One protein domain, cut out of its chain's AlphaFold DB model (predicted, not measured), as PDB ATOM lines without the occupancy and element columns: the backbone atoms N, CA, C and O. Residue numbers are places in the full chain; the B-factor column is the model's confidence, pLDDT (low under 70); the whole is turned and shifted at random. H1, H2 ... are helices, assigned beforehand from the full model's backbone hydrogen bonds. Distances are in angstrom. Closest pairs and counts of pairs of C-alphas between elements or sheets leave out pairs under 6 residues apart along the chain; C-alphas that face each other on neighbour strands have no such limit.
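What this domain is: This is residues 207 to 247 of the 247 residues of a protein of Heligmosomoides polygyrus (UniProt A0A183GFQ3). A helix, H2, with the short turn H1 at its start, is followed by a long tail without named elements, residues 231 to 247, that folds back past H1 and runs out to Cys 247, making much of the length. The printed part has 41 residues with two named helices, H1 then H2, and no named strand; its class is all helix, though under half of the residues, 18, are in named elements. It is only just loose, close to extended, with a radius of gyration of the C-alphas of 13.2 A and spans of 46 by 18 by 10 A.

How they stand to each other: Look first at H1, residues 212 to 215, then H2, residues 217 to 230, after a tight link of one residue. They are close but not clearly touching: their closest C-alphas, Ile 214 and Met 220, are 6.9 A apart. In H2 every O i to N i+4 pair is within hydrogen-bond range; H1 is too short for one.

Where its parts are: Find C-alpha 212 at (60.557, 10.935, 190.354), where H1 begins. H2 runs 19.7 A from C-alpha 217 to C-alpha 230 at (49.176, 30.448, 197.818).

The domain as a whole: The C-alphas farthest apart, Glu 229 and Cys 247, are 45.9 A apart. The printed part has no cut; residues 242 to 247 have pLDDT under 70.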
ATOM      1  N   SER A 207      59.294  11.860 183.438       83.75
ATOM      2  CA  SER A 207      60.352  11.108 184.116       83.75
ATOM      3  C   SER A 207      61.718  11.190 183.430       83.75
ATOM      4  O   SER A 207      62.651  10.577 183.921       83.75
ATOM      5  N   THR A 208      61.869  11.896 182.308       82.81
ATOM      6  CA  THR A 208      63.184  12.205 181.711       82.81
ATOM      7  C   THR A 208      63.706  13.584 182.115       82.81
ATOM      8  O   THR A 208      64.868  13.900 181.884       82.81
ATOM      9  N   VAL A 209      62.853  14.410 182.728       84.75
ATOM     10  CA  VAL A 209      63.151  15.806 183.078       84.75
ATOM     11  C   VAL A 209      63.045  16.008 184.584       84.75
ATOM     12  O   VAL A 209      63.951  16.559 185.207       84.75
ATOM     13  N   PHE A 210      61.951  15.539 185.183       88.44
ATOM     14  CA  PHE A 210      61.652  15.748 186.590       88.44
ATOM     15  C   PHE A 210      62.162  14.607 187.464       88.44
ATOM     16  O   PHE A 210      62.164  13.436 187.071       88.44
ATOM     17  N   ASN A 211      62.563  14.957 188.683       85.94
ATOM     18  CA  ASN A 211      62.828  13.987 189.733       85.94
ATOM     19  C   ASN A 211      61.546  13.176 190.016       85.94
ATOM     20  O   ASN A 211      60.464  13.744 190.194       85.94
ATOM     21  N   GLY A 212      61.670  11.846 190.075       82.94
ATOM     22  CA  GLY A 212      60.557  10.935 190.354       82.94
ATOM     23  C   GLY A 212      59.837  11.226 191.675       82.94
ATOM     24  O   GLY A 212      58.632  11.008 191.771       82.94
ATOM     25  N   GLU A 213      60.530  11.806 192.660       85.19
ATOM     26  CA  GLU A 213      59.938  12.235 193.936       85.19
ATOM     27  C   GLU A 213      58.822  13.276 193.762       85.19
ATOM     28  O   GLU A 213      57.889  13.325 194.563       85.19
ATOM     29  N   ILE A 214      58.878  14.097 192.710       89.19
ATOM     30  CA  ILE A 214      57.907  15.172 192.448       89.19
ATOM     31  C   ILE A 214      56.719  14.667 191.632       89.19
ATOM     32  O   ILE A 214      55.613  15.192 191.762       89.19
ATOM     33  N   LEU A 215      56.928  13.617 190.835       89.00
ATOM     34  CA  LEU A 215      55.886  12.992 190.021       89.00
ATOM     35  C   LEU A 215      54.968  12.060 190.830       89.00
ATOM     36  O   LEU A 215      53.951  11.610 190.309       89.00
ATOM     37  N   GLY A 216      55.301  11.768 192.091       89.31
ATOM     38  CA  GLY A 216      54.481  10.927 192.962       89.31
ATOM     39  C   GLY A 216      53.168  11.589 193.400       89.31
ATOM     40  O   GLY A 216      53.121  12.790 193.667       89.31
ATOM     41  N   ASP A 217      52.112  10.786 193.565       92.00
ATOM     42  CA  ASP A 217      50.757  11.248 193.919       92.00
ATOM     43  C   ASP A 217      50.718  12.125 195.173       92.00
ATOM     44  O   ASP A 217      50.076  13.176 195.191       92.00
ATOM     45  N   LYS A 218      51.476  11.742 196.205       92.00
ATOM     46  CA  LYS A 218      51.588  12.506 197.454       92.00
ATOM     47  C   LYS A 218      52.160  13.906 197.213       92.00
ATOM     48  O   LYS A 218      51.645  14.885 197.744       92.00
ATOM     49  N   SER A 219      53.210  14.003 196.400       90.06
ATOM     50  CA  SER A 219      53.846  15.272 196.045       90.06
ATOM     51  C   SER A 219      52.909  16.131 195.201       90.06
ATOM     52  O   SER A 219      52.767  17.323 195.469       90.06
ATOM     53  N   MET A 220      52.196  15.526 194.247       91.00
ATOM     54  CA  MET A 220      51.182  16.217 193.450       91.00
ATOM     55  C   MET A 220      50.034  16.758 194.304       91.00
ATOM     56  O   MET A 220      49.584  17.878 194.075       91.00
ATOM     57  N   GLU A 221      49.567  16.016 195.306       94.62
ATOM     58  CA  GLU A 221      48.519  16.481 196.215       94.62
ATOM     59  C   GLU A 221      49.002  17.614 197.131       94.62
ATOM     60  O   GLU A 221      48.313  18.626 197.284       94.62
ATOM     61  N   CYS A 222      50.228  17.518 197.654       92.44
ATOM     62  CA  CYS A 222      50.856  18.616 198.389       92.44
ATOM     63  C   CYS A 222      51.006  19.878 197.521       92.44
ATOM     64  O   CYS A 222      50.676  20.971 197.982       92.44
ATOM     65  N   MET A 223      51.441  19.739 196.263       94.06
ATOM     66  CA  MET A 223      51.541  20.853 195.311       94.06
ATOM     67  C   MET A 223      50.167  21.440 194.969       94.06
ATOM     68  O   MET A 223      50.016  22.659 194.967       94.06
ATOM     69  N   LYS A 224      49.137  20.609 194.753       95.44
ATOM     70  CA  LYS A 224      47.756  21.074 194.525       95.44
ATOM     71  C   LYS A 224      47.246  21.903 195.697       95.44
ATOM     72  O   LYS A 224      46.696  22.982 195.486       95.44
ATOM     73  N   LYS A 225      47.455  21.428 196.926       95.38
ATOM     74  CA  LYS A 225      47.058  22.153 198.135       95.38
ATOM     75  C   LYS A 225      47.812  23.479 198.266       95.38
ATOM     76  O   LYS A 225      47.177  24.522 198.398       95.38
ATOM     77  N   ALA A 226      49.141  23.450 198.151       94.00
ATOM     78  CA  ALA A 226      49.978  24.643 198.260       94.00
ATOM     79  C   ALA A 226      49.630  25.693 197.192       94.00
ATOM     80  O   ALA A 226      49.492  26.868 197.518       94.00
ATOM     81  N   PHE A 227      49.402  25.273 195.945       96.31
ATOM     82  CA  PHE A 227      48.988  26.181 194.879       96.31
ATOM     83  C   PHE A 227      47.567  26.711 195.087       96.31
ATOM     84  O   PHE A 227      47.305  27.886 194.845       96.31
ATOM     85  N   SER A 228      46.638  25.882 195.570       95.94
ATOM     86  CA  SER A 228      45.277  26.331 195.873       95.94
ATOM     87  C   SER A 228      45.266  27.438 196.931       95.94
ATOM     88  O   SER A 228      44.513  28.403 196.780       95.94
ATOM     89  N   GLU A 229      46.116  27.318 197.953       95.31
ATOM     90  CA  GLU A 229      46.239  28.273 199.059       95.31
ATOM     91  C   GLU A 229      47.041  29.526 198.677       95.31
ATOM     92  O   GLU A 229      46.596  30.638 198.948       95.31
ATOM     93  N   LYS A 230      48.206  29.361 198.037       94.56
ATOM     94  CA  LYS A 230      49.176  30.448 197.818       94.56
ATOM     95  C   LYS A 230      49.161  31.048 196.414       94.56
ATOM     96  O   LYS A 230      49.725  32.112 196.215       94.56
ATOM     97  N   LYS A 231      48.530  30.374 195.446       95.12
ATOM     98  CA  LYS A 231      48.534  30.728 194.010       95.12
ATOM     99  C   LYS A 231      49.926  30.757 193.363       95.12
ATOM    100  O   LYS A 231      50.072  31.238 192.245       95.12
ATOM    101  N   GLU A 232      50.920  30.169 194.025       93.62
ATOM    102  CA  GLU A 232      52.293  30.015 193.548       93.62
ATOM    103  C   GLU A 232      52.911  28.715 194.086       93.62
ATOM    104  O   GLU A 232      52.444  28.155 195.083       93.62
ATOM    105  N   LEU A 233      53.959  28.222 193.419       93.88
ATOM    106  CA  LEU A 233      54.747  27.071 193.860       93.88
ATOM    107  C   LEU A 233      56.236  27.349 193.666       93.88
ATOM    108  O   LEU A 233      56.673  27.681 192.569       93.88
ATOM    109  N   LEU A 234      57.017  27.105 194.715       91.31
ATOM    110  CA  LEU A 234      58.466  26.975 194.629       91.31
ATOM    111  C   LEU A 234      58.818  25.493 194.770       91.31
ATOM    112  O   LEU A 234      58.701  24.924 195.856       91.31
ATOM    113  N   VAL A 235      59.224  24.861 193.669       90.44
ATOM    114  CA  VAL A 235      59.568  23.436 193.645       90.44
ATOM    115  C   VAL A 235      61.083  23.285 193.654       90.44
ATOM    116  O   VAL A 235      61.765  23.553 192.666       90.44
ATOM    117  N   LEU A 236      61.619  22.857 194.794       88.12
ATOM    118  CA  LEU A 236      63.045  22.581 194.945       88.12
ATOM    119  C   LEU A 236      63.381  21.206 194.362       88.12
ATOM    120  O   LEU A 236      62.565  20.290 194.426       88.12
ATOM    121  N   LYS A 237      64.601  21.055 193.826       86.50
ATOM    122  CA  LYS A 237      65.086  19.796 193.222       86.50
ATOM    123  C   LYS A 237      64.139  19.245 192.142       86.50
ATOM    124  O   LYS A 237      63.960  18.036 192.025       86.50
ATOM    125  N   ALA A 238      63.541  20.156 191.366       88.06
ATOM    126  CA  ALA A 238      62.590  19.838 190.304       88.06
ATOM    127  C   ALA A 238      63.148  18.824 189.302       88.06
ATOM    128  O   ALA A 238      62.465  17.880 188.914       88.06
ATOM    129  N   PHE A 239      64.405  19.008 188.920       89.88
ATOM    130  CA  PHE A 239      65.016  18.291 187.816       89.88
ATOM    131  C   PHE A 239      65.886  17.133 188.287       89.88
ATOM    132  O   PHE A 239      66.420  17.144 189.398       89.88
ATOM    133  N   GLN A 240      66.035  16.140 187.417       84.06
ATOM    134  CA  GLN A 240      67.000  15.068 187.629       84.06
ATOM    135  C   GLN A 240      68.422  15.622 187.642       84.06
ATOM    136  O   GLN A 240      68.764  16.518 186.871       84.06
ATOM    137  N   VAL A 241      69.260  15.056 188.503       75.38
ATOM    138  CA  VAL A 241      70.697  15.314 188.478       75.38
ATOM    139  C   VAL A 241      71.303  14.317 187.500       75.38
ATOM    140  O   VAL A 241      71.396  13.131 187.806       75.38
ATOM    141  N   ILE A 242      71.680  14.781 186.309       67.50
ATOM    142  CA  ILE A 242      72.507  13.984 185.403       67.50
ATOM    143  C   ILE A 242      73.945  14.151 185.888       67.50
ATOM    144  O   ILE A 242      74.560  15.193 185.661       67.50
ATOM    145  N   GLU A 243      74.477  13.152 186.590       60.50
ATOM    146  CA  GLU A 243      75.918  13.080 186.810       60.50
ATOM    147  C   GLU A 243      76.584  12.858 185.449       60.50
ATOM    148  O   GLU A 243      76.534  11.766 184.876       60.50
ATOM    149  N   LEU A 244      77.186  13.917 184.902       56.75
ATOM    150  CA  LEU A 244      78.138  13.790 183.807       56.75
ATOM    151  C   LEU A 244      79.349  13.040 184.364       56.75
ATOM    152  O   LEU A 244      80.252  13.630 184.953       56.75
ATOM    153  N   SER A 245      79.334  11.717 184.229       51.06
ATOM    154  CA  SER A 245      80.508  10.890 184.465       51.06
ATOM    155  C   SER A 245      81.573  11.309 183.452       51.06
ATOM    156  O   SER A 245      81.386  11.145 182.252       51.06
ATOM    157  N   HIS A 246      82.624  11.947 183.969       50.72
ATOM    158  CA  HIS A 246      83.892  12.334 183.343       50.72
ATOM    159  C   HIS A 246      84.081  11.974 181.853       50.72
ATOM    160  O   HIS A 246      84.240  10.801 181.511       50.72
ATOM    161  N   CYS A 247      84.166  13.006 181.001       39.03
ATOM    162  CA  CYS A 247      85.029  12.962 179.814       39.03
ATOM    163  C   CYS A 247      86.500  13.061 180.236       39.03
ATOM    164  O   CYS A 247      86.774  13.817 181.200       39.03
TER     165      CYS A 247